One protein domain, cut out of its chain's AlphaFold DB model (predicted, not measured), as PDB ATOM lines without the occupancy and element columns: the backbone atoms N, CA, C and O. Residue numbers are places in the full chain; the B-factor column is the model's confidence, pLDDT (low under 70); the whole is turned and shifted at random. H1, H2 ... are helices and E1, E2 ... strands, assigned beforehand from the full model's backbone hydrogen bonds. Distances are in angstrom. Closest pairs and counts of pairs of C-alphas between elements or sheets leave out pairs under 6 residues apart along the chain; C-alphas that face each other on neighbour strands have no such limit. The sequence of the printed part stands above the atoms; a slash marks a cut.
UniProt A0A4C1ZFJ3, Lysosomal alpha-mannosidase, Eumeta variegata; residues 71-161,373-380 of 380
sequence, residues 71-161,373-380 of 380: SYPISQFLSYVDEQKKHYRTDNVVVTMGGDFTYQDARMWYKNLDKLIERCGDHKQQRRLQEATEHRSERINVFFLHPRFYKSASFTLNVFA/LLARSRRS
ATOM      1  N   SER A  71      16.563  -9.373   1.757       65.19
ATOM      2  CA  SER A  71      17.268  -8.353   2.546       65.19
ATOM      3  C   SER A  71      16.419  -7.813   3.708       65.19
ATOM      4  O   SER A  71      16.941  -7.566   4.792       65.19
ATOM      5  N   TYR A  72      15.101  -7.714   3.511       70.44
ATOM      6  CA  TYR A  72      14.166  -7.044   4.423       70.44
ATOM      7  C   TYR A  72      14.178  -7.539   5.892       70.44
ATOM      8  O   TYR A  72      14.205  -6.694   6.787       70.44
ATOM      9  N   PRO A  73      14.215  -8.854   6.210       80.38
ATOM     10  CA  PRO A  73      14.275  -9.292   7.610       80.38
ATOM     11  C   PRO A  73      15.601  -8.924   8.292       80.38
ATOM     12  O   PRO A  73      15.639  -8.734   9.504       80.38
ATOM     13  N   ILE A  74      16.685  -8.806   7.514       83.25
ATOM     14  CA  ILE A  74      18.008  -8.418   8.015       83.25
ATOM     15  C   ILE A  74      17.994  -6.928   8.357       83.25
ATOM     16  O   ILE A  74      18.405  -6.560   9.449       83.25
ATOM     17  N   SER A  75      17.461  -6.070   7.478       82.38
ATOM     18  CA  SER A  75      17.386  -4.630   7.751       82.38
ATOM     19  C   SER A  75      16.505  -4.304   8.964       82.38
ATOM     20  O   SER A  75      16.880  -3.433   9.739       82.38
ATOM     21  N   GLN A  76      15.405  -5.043   9.190       85.75
ATOM     22  CA  GLN A  76      14.605  -4.911  10.422       85.75
ATOM     23  C   GLN A  76      15.382  -5.326  11.688       85.75
ATOM     24  O   GLN A  76      15.208  -4.721  12.744       85.75
ATOM     25  N   PHE A  77      16.237  -6.352  11.605       87.31
ATOM     26  CA  PHE A  77      17.088  -6.762  12.727       87.31
ATOM     27  C   PHE A  77      18.212  -5.748  12.993       87.31
ATOM     28  O   PHE A  77      18.470  -5.414  14.146       87.31
ATOM     29  N   LEU A  78      18.849  -5.223  11.942       86.75
ATOM     30  CA  LEU A  78      19.896  -4.206  12.062       86.75
ATOM     31  C   LEU A  78      19.351  -2.913  12.688       86.75
ATOM     32  O   LEU A  78      19.941  -2.432  13.650       86.75
ATOM     33  N   SER A  79      18.193  -2.408  12.241       86.31
ATOM     34  CA  SER A  79      17.582  -1.211  12.843       86.31
ATOM     35  C   SER A  79      17.207  -1.422  14.313       86.31
ATOM     36  O   SER A  79      17.426  -0.533  15.130       86.31
ATOM     37  N   TYR A  80      16.713  -2.611  14.677       88.88
ATOM     38  CA  TYR A  80      16.435  -2.971  16.071       88.88
ATOM     39  C   TYR A  80      17.707  -2.986  16.935       88.88
ATOM     40  O   TYR A  80      17.707  -2.467  18.051       88.88
ATOM     41  N   VAL A  81      18.809  -3.544  16.424       89.12
ATOM     42  CA  VAL A  81      20.100  -3.548  17.131       89.12
ATOM     43  C   VAL A  81      20.675  -2.133  17.250       89.12
ATOM     44  O   VAL A  81      21.156  -1.784  18.323       89.12
ATOM     45  N   ASP A  82      20.572  -1.296  16.213       88.25
ATOM     46  CA  ASP A  82      21.014   0.107  16.249       88.25
ATOM     47  C   ASP A  82      20.142   0.976  17.186       88.25
ATOM     48  O   ASP A  82      20.641   1.921  17.801       88.25
ATOM     49  N   GLU A  83      18.854   0.654  17.367       89.88
ATOM     50  CA  GLU A  83      18.003   1.249  18.409       89.88
ATOM     51  C   GLU A  83      18.393   0.786  19.817       89.88
ATOM     52  O   GLU A  83      18.564   1.621  20.710       89.88
ATOM     53  N   GLN A  84      18.609  -0.516  20.029       89.44
ATOM     54  CA  GLN A  84      19.083  -1.016  21.321       89.44
ATOM     55  C   GLN A  84      20.471  -0.471  21.677       89.44
ATOM     56  O   GLN A  84      20.688  -0.104  22.831       89.44
ATOM     57  N   LYS A  85      21.390  -0.334  20.710       89.75
ATOM     58  CA  LYS A  85      22.756   0.174  20.931       89.75
ATOM     59  C   LYS A  85      22.768   1.533  21.636       89.75
ATOM     60  O   LYS A  85      23.597   1.744  22.514       89.75
ATOM     61  N   LYS A  86      21.812   2.418  21.326       89.25
ATOM     62  CA  LYS A  86      21.661   3.750  21.951       89.25
ATOM     63  C   LYS A  86      21.415   3.698  23.467       89.25
ATOM     64  O   LYS A  86      21.662   4.685  24.148       89.25
ATOM     65  N   HIS A  87      20.938   2.565  23.985       91.56
ATOM     66  CA  HIS A  87      20.594   2.363  25.394       91.56
ATOM     67  C   HIS A  87      21.695   1.637  26.193       91.56
ATOM     68  O   HIS A  87      21.634   1.596  27.422       91.56
ATOM     69  N   TYR A  88      22.714   1.078  25.530       87.50
ATOM     70  CA  TYR A  88      23.845   0.407  26.179       87.50
ATOM     71  C   TYR A  88      25.080   1.320  26.228       87.50
ATOM     72  O   TYR A  88      25.433   1.973  25.252       87.50
ATOM     73  N   ARG A  89      25.808   1.312  27.354       88.38
ATOM     74  CA  ARG A  89      27.071   2.069  27.519       88.38
ATOM     75  C   ARG A  89      28.270   1.476  26.747       88.38
ATOM     76  O   ARG A  89      29.357   2.038  26.809       88.38
ATOM     77  N   THR A  90      28.111   0.336  26.065       87.06
ATOM     78  CA  THR A  90      29.202  -0.392  25.386       87.06
ATOM     79  C   THR A  90      28.786  -0.847  23.985       87.06
ATOM     80  O   THR A  90      27.600  -1.025  23.720       87.06
ATOM     81  N   ASP A  91      29.752  -1.107  23.094       86.56
ATOM     82  CA  ASP A  91      29.514  -1.626  21.730       86.56
ATOM     83  C   ASP A  91      28.995  -3.086  21.675       86.56
ATOM     84  O   ASP A  91      28.904  -3.669  20.590       86.56
ATOM     85  N   ASN A  92      28.667  -3.675  22.830       88.56
ATOM     86  CA  ASN A  92      28.119  -5.016  23.006       88.56
ATOM     87  C   ASN A  92      26.633  -4.923  23.394       88.56
ATOM     88  O   ASN A  92      26.301  -4.545  24.516       88.56
ATOM     89  N   VAL A  93      25.736  -5.305  22.485       90.31
ATOM     90  CA  VAL A  93      24.281  -5.303  22.704       90.31
ATOM     91  C   VAL A  93      23.804  -6.716  23.030       90.31
ATOM     92  O   VAL A  93      24.082  -7.655  22.279       90.31
ATOM     93  N   VAL A  94      23.063  -6.866  24.132       90.62
ATOM     94  CA  VAL A  94      22.397  -8.127  24.498       90.62
ATOM     95  C   VAL A  94      20.982  -8.139  23.948       90.62
ATOM     96  O   VAL A  94      20.135  -7.354  24.374       90.62
ATOM     97  N   VAL A  95      20.721  -9.093  23.059       90.75
ATOM     98  CA  VAL A  95      19.396  -9.358  22.504       90.75
ATOM     99  C   VAL A  95      18.829 -10.618  23.163       90.75
ATOM    100  O   VAL A  95      19.381 -11.718  23.048       90.75
ATOM    101  N   THR A  96      17.720 -10.454  23.883       89.19
ATOM    102  CA  THR A  96      16.998 -11.539  24.559       89.19
ATOM    103  C   THR A  96      16.204 -12.354  23.544       89.19
ATOM    104  O   THR A  96      15.147 -11.924  23.080       89.19
ATOM    105  N   MET A  97      16.695 -13.543  23.199       83.75
ATOM    106  CA  MET A  97      15.973 -14.451  22.312       83.75
ATOM    107  C   MET A  97      15.005 -15.301  23.133       83.75
ATOM    108  O   MET A  97      15.386 -16.329  23.689       83.75
ATOM    109  N   GLY A  98      13.758 -14.848  23.248       84.69
ATOM    110  CA  GLY A  98      12.714 -15.596  23.940       84.69
ATOM    111  C   GLY A  98      11.557 -14.746  24.450       84.69
ATOM    112  O   GLY A  98      11.515 -13.530  24.282       84.69
ATOM    113  N   GLY A  99      10.618 -15.447  25.067       85.56
ATOM    114  CA  GLY A  99       9.393 -14.974  25.704       85.56
ATOM    115  C   GLY A  99       8.600 -16.181  26.211       85.56
ATOM    116  O   GLY A  99       9.022 -17.326  26.003       85.56
ATOM    117  N   ASP A 100       7.459 -15.953  26.850       86.69
ATOM    118  CA  ASP A 100       6.699 -17.019  27.512       86.69
ATOM    119  C   ASP A 100       6.333 -18.156  26.543       86.69
ATOM    120  O   ASP A 100       5.809 -17.931  25.448       86.69
ATOM    121  N   PHE A 101       6.679 -19.386  26.935       84.38
ATOM    122  CA  PHE A 101       6.493 -20.627  26.166       84.38
ATOM    123  C   PHE A 101       7.071 -20.626  24.733       84.38
ATOM    124  O   PHE A 101       6.702 -21.456  23.899       84.38
ATOM    125  N   THR A 102       8.027 -19.739  24.431       78.38
ATOM    126  CA  THR A 102       8.868 -19.880  23.228       78.38
ATOM    127  C   THR A 102       9.742 -21.144  23.307       78.38
ATOM    128  O   THR A 102       9.906 -21.732  24.372       78.38
ATOM    129  N   TYR A 103      10.292 -21.584  22.168       87.12
ATOM    130  CA  TYR A 103      11.103 -22.810  22.026       87.12
ATOM    131  C   TYR A 103      10.385 -24.169  22.180       87.12
ATOM    132  O   TYR A 103      11.070 -25.190  22.197       87.12
ATOM    133  N   GLN A 104       9.044 -24.230  22.154       89.81
ATOM    134  CA  GLN A 104       8.305 -25.502  21.988       89.81
ATOM    135  C   GLN A 104       8.795 -26.313  20.767       89.81
ATOM    136  O   GLN A 104       9.093 -27.495  20.892       89.81
ATOM    137  N   ASP A 105       8.978 -25.661  19.611       89.56
ATOM    138  CA  ASP A 105       9.832 -26.165  18.522       89.56
ATOM    139  C   ASP A 105      11.149 -25.377  18.505       89.56
ATOM    140  O   ASP A 105      11.325 -24.417  17.752       89.56
ATOM    141  N   ALA A 106      12.104 -25.776  19.344       88.25
ATOM    142  CA  ALA A 106      13.424 -25.149  19.377       88.25
ATOM    143  C   ALA A 106      14.192 -25.275  18.040       88.25
ATOM    144  O   ALA A 106      15.029 -24.423  17.725       88.25
ATOM    145  N   ARG A 107      13.897 -26.300  17.224       90.19
ATOM    146  CA  ARG A 107      14.579 -26.563  15.947       90.19
ATOM    147  C   ARG A 107      14.241 -25.499  14.907       90.19
ATOM    148  O   ARG A 107      15.138 -25.079  14.173       90.19
ATOM    149  N   MET A 108      12.992 -25.028  14.866       88.44
ATOM    150  CA  MET A 108      12.593 -23.885  14.037       88.44
ATOM    151  C   MET A 108      13.409 -22.634  14.387       88.44
ATOM    152  O   MET A 108      13.948 -21.976  13.493       88.44
ATOM    153  N   TRP A 109      13.523 -22.315  15.679       87.44
ATOM    154  CA  TRP A 109      14.180 -21.092  16.143       87.44
ATOM    155  C   TRP A 109      15.679 -21.091  15.841       87.44
ATOM    156  O   TRP A 109      16.152 -20.152  15.198       87.44
ATOM    157  N   TYR A 110      16.418 -22.144  16.213       90.25
ATOM    158  CA  TYR A 110      17.857 -22.214  15.927       90.25
ATOM    159  C   TYR A 110      18.141 -22.157  14.419       90.25
ATOM    160  O   TYR A 110      18.890 -21.287  13.985       90.25
ATOM    161  N   LYS A 111      17.412 -22.924  13.593       91.12
ATOM    162  CA  LYS A 111      17.562 -22.914  12.123       91.12
ATOM    163  C   LYS A 111      17.324 -21.538  11.480       91.12
ATOM    164  O   LYS A 111      17.784 -21.301  10.363       91.12
ATOM    165  N   ASN A 112      16.580 -20.636  12.120       89.75
ATOM    166  CA  ASN A 112      16.397 -19.264  11.636       89.75
ATOM    167  C   ASN A 112      17.446 -18.294  12.191       89.75
ATOM    168  O   ASN A 112      17.824 -17.359  11.487       89.75
ATOM    169  N   LEU A 113      17.940 -18.538  13.405       89.50
ATOM    170  CA  LEU A 113      19.032 -17.781  14.016       89.50
ATOM    171  C   LEU A 113      20.366 -18.057  13.315       89.50
ATOM    172  O   LEU A 113      21.088 -17.108  13.027       89.50
ATOM    173  N   ASP A 114      20.637 -19.303  12.920       89.44
ATOM    174  CA  ASP A 114      21.825 -19.677  12.144       89.44
ATOM    175  C   ASP A 114      21.876 -18.921  10.804       89.44
ATOM    176  O   ASP A 114      22.868 -18.262  10.499       89.44
ATOM    177  N   LYS A 115      20.763 -18.906  10.047       87.88
ATOM    178  CA  LYS A 115      20.617 -18.105   8.808       87.88
ATOM    179  C   LYS A 115      20.805 -16.605   9.051       87.88
ATOM    180  O   LYS A 115      21.235 -15.889   8.150       87.88
ATOM    181  N   LEU A 116      20.379 -16.097  10.209       86.94
ATOM    182  CA  LEU A 116      20.488 -14.679  10.548       86.94
ATOM    183  C   LEU A 116      21.947 -14.329  10.854       86.94
ATOM    184  O   LEU A 116      22.460 -13.368  10.292       86.94
ATOM    185  N   ILE A 117      22.633 -15.143  11.660       88.44
ATOM    186  CA  ILE A 117      24.064 -15.007  11.965       88.44
ATOM    187  C   ILE A 117      24.902 -15.110  10.684       88.44
ATOM    188  O   ILE A 117      25.723 -14.232  10.435       88.44
ATOM    189  N   GLU A 118      24.643 -16.112   9.838       86.31
ATOM    190  CA  GLU A 118      25.269 -16.288   8.519       86.31
ATOM    191  C   GLU A 118      25.146 -15.009   7.673       86.31
ATOM    192  O   GLU A 118      26.149 -14.424   7.264       86.31
ATOM    193  N   ARG A 119      23.918 -14.518   7.465       83.25
ATOM    194  CA  ARG A 119      23.641 -13.347   6.615       83.25
ATOM    195  C   ARG A 119      24.100 -12.017   7.214       83.25
ATOM    196  O   ARG A 119      24.364 -11.087   6.455       83.25
ATOM    197  N   CYS A 120      24.179 -11.911   8.539       81.81
ATOM    198  CA  CYS A 120      24.751 -10.752   9.222       81.81
ATOM    199  C   CYS A 120      26.285 -10.766   9.162       81.81
ATOM    200  O   CYS A 120      26.878  -9.710   8.983       81.81
ATOM    201  N   GLY A 121      26.928 -11.933   9.266       78.88
ATOM    202  CA  GLY A 121      28.378 -12.073   9.120       78.88
ATOM    203  C   GLY A 121      28.873 -11.925   7.676       78.88
ATOM    204  O   GLY A 121      29.999 -11.477   7.458       78.88
ATOM    205  N   ASP A 122      28.045 -12.261   6.680       78.12
ATOM    206  CA  ASP A 122      28.426 -12.234   5.266       78.12
ATOM    207  C   ASP A 122      28.624 -10.796   4.737       78.12
ATOM    208  O   ASP A 122      27.703 -10.110   4.280       78.12
ATOM    209  N   HIS A 123      29.876 -10.330   4.772       63.56
ATOM    210  CA  HIS A 123      30.275  -8.965   4.411       63.56
ATOM    211  C   HIS A 123      29.839  -8.525   3.002       63.56
ATOM    212  O   HIS A 123      29.674  -7.327   2.758       63.56
ATOM    213  N   LYS A 124      29.648  -9.459   2.057       65.00
ATOM    214  CA  LYS A 124      29.136  -9.137   0.710       65.00
ATOM    215  C   LYS A 124      27.662  -8.739   0.738       65.00
ATOM    216  O   LYS A 124      27.235  -7.947  -0.100       65.00
ATOM    217  N   GLN A 125      26.898  -9.269   1.687       66.00
ATOM    218  CA  GLN A 125      25.488  -8.955   1.865       66.00
ATOM    219  C   GLN A 125      25.297  -7.706   2.737       66.00
ATOM    220  O   GLN A 125      24.456  -6.878   2.397       66.00
ATOM    221  N   GLN A 126      26.139  -7.495   3.763       64.44
ATOM    222  CA  GLN A 126      26.191  -6.228   4.515       64.44
ATOM    223  C   GLN A 126      26.413  -5.017   3.589       64.44
ATOM    224  O   GLN A 126      25.656  -4.054   3.662       64.44
ATOM    225  N   ARG A 127      27.381  -5.077   2.658       64.75
ATOM    226  CA  ARG A 127      27.643  -3.964   1.719       64.75
ATOM    227  C   ARG A 127      26.451  -3.630   0.821       64.75
ATOM    228  O   ARG A 127      26.103  -2.468   0.688       64.75
ATOM    229  N   ARG A 128      25.764  -4.642   0.286       68.44
ATOM    230  CA  ARG A 128      24.553  -4.458  -0.539       68.44
ATOM    231  C   ARG A 128      23.354  -3.903   0.232       68.44
ATOM    232  O   ARG A 128      22.445  -3.353  -0.379       68.44
ATOM    233  N   LEU A 129      23.320  -4.101   1.551       65.50
ATOM    234  CA  LEU A 129      22.350  -3.457   2.435       65.50
ATOM    235  C   LEU A 129      22.736  -1.987   2.658       65.50
ATOM    236  O   LEU A 129      21.895  -1.120   2.469       65.50
ATOM    237  N   GLN A 130      24.011  -1.712   2.951       63.66
ATOM    238  CA  GLN A 130      24.563  -0.357   3.108       63.66
ATOM    239  C   GLN A 130      24.402   0.496   1.831       63.66
ATOM    240  O   GLN A 130      24.046   1.663   1.915       63.66
ATOM    241  N   GLU A 131      24.557  -0.089   0.639       62.66
ATOM    242  CA  GLU A 131      24.267   0.551  -0.661       62.66
ATOM    243  C   GLU A 131      22.788   0.966  -0.835       62.66
ATOM    244  O   GLU A 131      22.477   1.766  -1.715       62.66
ATOM    245  N   ALA A 132      21.873   0.430  -0.018       58.28
ATOM    246  CA  ALA A 132      20.437   0.717  -0.048       58.28
ATOM    247  C   ALA A 132      19.928   1.486   1.191       58.28
ATOM    248  O   ALA A 132      18.745   1.823   1.249       58.28
ATOM    249  N   THR A 133      20.788   1.760   2.178       53.94
ATOM    250  CA  THR A 133      20.462   2.540   3.381       53.94
ATOM    251  C   THR A 133      21.585   3.522   3.678       53.94
ATOM    252  O   THR A 133      22.666   3.119   4.093       53.94
ATOM    253  N   GLU A 134      21.302   4.813   3.521       52.22
ATOM    254  CA  GLU A 134      22.265   5.927   3.553       52.22
ATOM    255  C   GLU A 134      23.050   6.069   4.878       52.22
ATOM    256  O   GLU A 134      24.095   6.718   4.943       52.22
ATOM    257  N   HIS A 135      22.602   5.398   5.944       50.31
ATOM    258  CA  HIS A 135      23.366   5.260   7.178       50.31
ATOM    259  C   HIS A 135      24.564   4.312   7.021       50.31
ATOM    260  O   HIS A 135      24.429   3.121   6.735       50.31
ATOM    261  N   ARG A 136      25.749   4.840   7.347       49.50
ATOM    262  CA  ARG A 136      27.045   4.146   7.453       49.50
ATOM    263  C   ARG A 136      27.078   3.157   8.637       49.50
ATOM    264  O   ARG A 136      27.881   3.314   9.553       49.50
ATOM    265  N   SER A 137      26.186   2.163   8.636       54.31
ATOM    266  CA  SER A 137      26.050   1.162   9.704       54.31
ATOM    267  C   SER A 137      27.346   0.354   9.858       54.31
ATOM    268  O   SER A 137      27.941  -0.093   8.871       54.31
ATOM    269  N   GLU A 138      27.819   0.226  11.098       64.31
ATOM    270  CA  GLU A 138      29.106  -0.386  11.440       64.31
ATOM    271  C   GLU A 138      29.097  -1.916  11.215       64.31
ATOM    272  O   GLU A 138      28.059  -2.538  10.992       64.31
ATOM    273  N   ARG A 139      30.266  -2.575  11.272       72.81
ATOM    274  CA  ARG A 139      30.333  -4.037  11.083       72.81
ATOM    275  C   ARG A 139      29.826  -4.775  12.322       72.81
ATOM    276  O   ARG A 139      30.601  -5.034  13.245       72.81
ATOM    277  N   ILE A 140      28.552  -5.154  12.310       82.25
ATOM    278  CA  ILE A 140      27.942  -5.974  13.360       82.25
ATOM    279  C   ILE A 140      28.341  -7.444  13.186       82.25
ATOM    280  O   ILE A 140      28.170  -8.026  12.116       82.25
ATOM    281  N   ASN A 141      28.853  -8.043  14.260       86.56
ATOM    282  CA  ASN A 141      29.092  -9.480  14.405       86.56
ATOM    283  C   ASN A 141      28.060 -10.022  15.402       86.56
ATOM    284  O   ASN A 141      27.827  -9.375  16.424       86.56
ATOM    285  N   VAL A 142      27.450 -11.177  15.128       89.06
ATOM    286  CA  VAL A 142      26.375 -11.745  15.959       89.06
ATOM    287  C   VAL A 142      26.782 -13.131  16.456       89.06
ATOM    288  O   VAL A 142      27.170 -13.975  15.651       89.06
ATOM    289  N   PHE A 143      26.685 -13.373  17.764       89.50
ATOM    290  CA  PHE A 143      27.104 -14.628  18.402       89.50
ATOM    291  C   PHE A 143      26.050 -15.154  19.380       89.50
ATOM    292  O   PHE A 143      25.424 -14.371  20.094       89.50
ATOM    293  N   PHE A 144      25.907 -16.479  19.482       88.94
ATOM    294  CA  PHE A 144      25.195 -17.108  20.597       88.94
ATOM    295  C   PHE A 144      25.991 -16.963  21.898       88.94
ATOM    296  O   PHE A 144      27.195 -17.213  21.924       88.94
ATOM    297  N   LEU A 145      25.310 -16.604  22.987       85.75
ATOM    298  CA  LEU A 145      25.923 -16.384  24.292       85.75
ATOM    299  C   LEU A 145      25.019 -16.882  25.432       85.75
ATOM    300  O   LEU A 145      23.791 -16.833  25.356       85.75
ATOM    301  N   HIS A 146      25.637 -17.343  26.521       82.44
ATOM    302  CA  HIS A 146      24.957 -17.599  27.796       82.44
ATOM    303  C   HIS A 146      25.211 -16.419  28.751       82.44
ATOM    304  O   HIS A 146      26.333 -15.899  28.739       82.44
ATOM    305  N   PRO A 147      24.247 -15.981  29.589       76.12
ATOM    306  CA  PRO A 147      24.386 -14.777  30.424       76.12
ATOM    307  C   PRO A 147      25.655 -14.706  31.276       76.12
ATOM    308  O   PRO A 147      26.185 -13.617  31.499       76.12
ATOM    309  N   ARG A 148      26.175 -15.861  31.715       75.12
ATOM    310  CA  ARG A 148      27.420 -15.952  32.493       75.12
ATOM    311  C   ARG A 148      28.613 -15.341  31.745       75.12
ATOM    312  O   ARG A 148      29.393 -14.616  32.352       75.12
ATOM    313  N   PHE A 149      28.704 -15.549  30.431       75.88
ATOM    314  CA  PHE A 149      29.787 -15.019  29.593       75.88
ATOM    315  C   PHE A 149      29.587 -13.550  29.187       75.88
ATOM    316  O   PHE A 149      30.565 -12.874  28.865       75.88
ATOM    317  N   TYR A 150      28.356 -13.020  29.235       73.94
ATOM    318  CA  TYR A 150      28.125 -11.602  28.932       73.94
ATOM    319  C   TYR A 150      28.787 -10.677  29.954       73.94
ATOM    320  O   TYR A 150      29.407  -9.691  29.565       73.94
ATOM    321  N   LYS A 151      28.720 -11.014  31.251       69.44
ATOM    322  CA  LYS A 151      29.376 -10.216  32.298       69.44
ATOM    323  C   LYS A 151      30.876 -10.061  32.032       69.44
ATOM    324  O   LYS A 151      31.387  -8.955  32.149       69.44
ATOM    325  N   SER A 152      31.548 -11.129  31.596       65.44
ATOM    326  CA  SER A 152      32.950 -11.080  31.167       65.44
ATOM    327  C   SER A 152      33.135 -10.185  29.938       65.44
ATOM    328  O   SER A 152      33.917  -9.242  29.994       65.44
ATOM    329  N   ALA A 153      32.377 -10.419  28.860       62.19
ATOM    330  CA  ALA A 153      32.499  -9.672  27.602       62.19
ATOM    331  C   ALA A 153      32.153  -8.172  27.717       62.19
ATOM    332  O   ALA A 153      32.629  -7.369  26.917       62.19
ATOM    333  N   SER A 154      31.338  -7.780  28.701       61.72
ATOM    334  CA  SER A 154      31.041  -6.378  29.019       61.72
ATOM    335  C   SER A 154      32.125  -5.700  29.866       61.72
ATOM    336  O   SER A 154      32.115  -4.474  29.959       61.72
ATOM    337  N   PHE A 155      33.020  -6.466  30.499       49.59
ATOM    338  CA  PHE A 155      34.103  -5.950  31.345       49.59
ATOM    339  C   PHE A 155      35.443  -5.926  30.598       49.59
ATOM    340  O   PHE A 155      36.209  -4.974  30.726       49.59
ATOM    341  N   THR A 156      35.719  -6.938  29.769       47.97
ATOM    342  CA  THR A 156      36.893  -6.955  28.892       47.97
ATOM    343  C   THR A 156      36.596  -6.298  27.546       47.97
ATOM    344  O   THR A 156      36.099  -6.917  26.599       47.97
ATOM    345  N   LEU A 157      36.996  -5.031  27.422       43.59
ATOM    346  CA  LEU A 157      37.251  -4.436  26.112       43.59
ATOM    347  C   LEU A 157      38.226  -5.353  25.349       43.59
ATOM    348  O   LEU A 157      39.351  -5.564  25.782       43.59
ATOM    349  N   ASN A 158      37.779  -5.890  24.210       38.50
ATOM    350  CA  ASN A 158      38.551  -6.751  23.298       38.50
ATOM    351  C   ASN A 158      38.888  -8.188  23.749       38.50
ATOM    352  O   ASN A 158      40.021  -8.629  23.604       38.50
ATOM    353  N   VAL A 159      37.879  -9.002  24.088       36.69
ATOM    354  CA  VAL A 159      37.987 -10.468  23.891       36.69
ATOM    355  C   VAL A 159      37.395 -10.889  22.537       36.69
ATOM    356  O   VAL A 159      36.334 -10.408  22.123       36.69
ATOM    357  N   PHE A 160      38.098 -11.784  21.837       32.97
ATOM    358  CA  PHE A 160      37.602 -12.541  20.682       32.97
ATOM    359  C   PHE A 160      37.086 -13.904  21.161       32.97
ATOM    360  O   PHE A 160      37.794 -14.605  21.878       32.97
ATOM    361  N   ALA A 161      35.891 -14.307  20.727       31.52
ATOM    362  CA  ALA A 161      35.348 -15.639  20.991       31.52
ATOM    363  C   ALA A 161      35.322 -16.464  19.694       31.52
ATOM    364  O   ALA A 161      34.498 -16.205  18.818       31.52
ATOM    365  N   LEU A 373      21.561 -13.562  22.221       58.94
ATOM    366  CA  LEU A 373      22.476 -13.116  21.172       58.94
ATOM    367  C   LEU A 373      23.280 -11.912  21.655       58.94
ATOM    368  O   LEU A 373      22.735 -10.985  22.253       58.94
ATOM    369  N   LEU A 374      24.575 -11.928  21.353       56.81
ATOM    370  CA  LEU A 374      25.452 -10.774  21.462       56.81
ATOM    371  C   LEU A 374      25.643 -10.178  20.070       56.81
ATOM    372  O   LEU A 374      26.170 -10.858  19.188       56.81
ATOM    373  N   ALA A 375      25.263  -8.917  19.885       60.56
ATOM    374  CA  ALA A 375      25.644  -8.138  18.714       60.56
ATOM    375  C   ALA A 375      26.803  -7.203  19.091       60.56
ATOM    376  O   ALA A 375      26.682  -6.416  20.028       60.56
ATOM    377  N   ARG A 376      27.933  -7.300  18.380       45.78
ATOM    378  CA  ARG A 376      29.134  -6.490  18.630       45.78
ATOM    379  C   ARG A 376      29.575  -5.727  17.387       45.78
ATOM    380  O   ARG A 376      29.890  -6.338  16.361       45.78
ATOM    381  N   SER A 377      29.680  -4.407  17.520       43.41
ATOM    382  CA  SER A 377      30.307  -3.543  16.515       43.41
ATOM    383  C   SER A 377      31.842  -3.557  16.614       43.41
ATOM    384  O   SER A 377      32.414  -3.786  17.683       43.41
ATOM    385  N   ARG A 378      32.520  -3.268  15.496       36.81
ATOM    386  CA  ARG A 378      33.900  -2.761  15.503       36.81
ATOM    387  C   ARG A 378      33.931  -1.333  14.969       36.81
ATOM    388  O   ARG A 378      33.674  -1.124  13.781       36.81
ATOM    389  N   ARG A 379      34.371  -0.403  15.817       30.88
ATOM    390  CA  ARG A 379      35.000   0.842  15.366       30.88
ATOM    391  C   ARG A 379      36.327   0.528  14.660       30.88
ATOM    392  O   ARG A 379      36.944  -0.506  14.929       30.88
ATOM    393  N   SER A 380      36.701   1.403  13.731       33.88
ATOM    394  CA  SER A 380      37.950   1.383  12.957       33.88
ATOM    395  C   SER A 380      38.929   2.412  13.491       33.88
ATOM    396  O   SER A 380      38.462   3.567  13.610       33.88
TER     397      SER A 380
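This is residues 71 to 161 and 373 to 380 of the 380 residues of the protein "Lysosomal alpha-mannosidase" of Eumeta variegata (UniProt A0A4C1ZFJ3). A small twisted sheet of three short strands has helices over both faces: H1 and H2 cover one face, H1 crossing E1 and H2 running along E2, and short H4 packs on the other. H3 makes a corner at the end of H2, off the sheet, and residues 99 to 108 stick out. The printed part has 99 residues, with four named helices and three named strands in the order H1 E1 H2 H3 E2 H4 E3, class mixed. The sheet, E1 - E3 - E2, is antiparallel; the whole is compact, radius of gyration of the C-alphas 14.0 A, spanning 38 by 32 by 23 A.

E1 is residues 92 to 96, 13.0 A; E3, 373 to 376, 9.7 A, ends at C-alpha 376 (29.134, -6.490, 18.630); E2 is 141 to 145, 12.5 A. H1, 72 to 85, 20.0 A, begins at C-alpha 72 (14.166, -7.044, 4.423). H2 is 106 to 121, 22.4 A; H3, 123 to 130, 10.4 A; H4, 147 to 155, 13.2 A.

N 93 and O 375 of E1 and E3, and N 143 and O 374 of E2 and E3, are 2.9 A apart. E1, H2 H3, E2 form a split strand-helix-strand unit, two same-way strands with E3 between them, its crossover right-handed. H2 is over E2, the closest C-alphas, Ile 117 and Val 142, 5.7 A apart. H4 is on the opposite face, height 8.1 A. Every O i to N i+4 pair is within hydrogen-bond range in H1, but 11 of 12 in H2, 3 of 4 in H3 and 3 of 5 in H4.

Residues 162 to 372 are not printed; C-alphas 161 and 373 are 13.1 A apart. No link printed whole is long. The mean pLDDT of the printed part is 74.1, with residues 71, 123 to 138, 151 to 161 and 373 to 380 under 70.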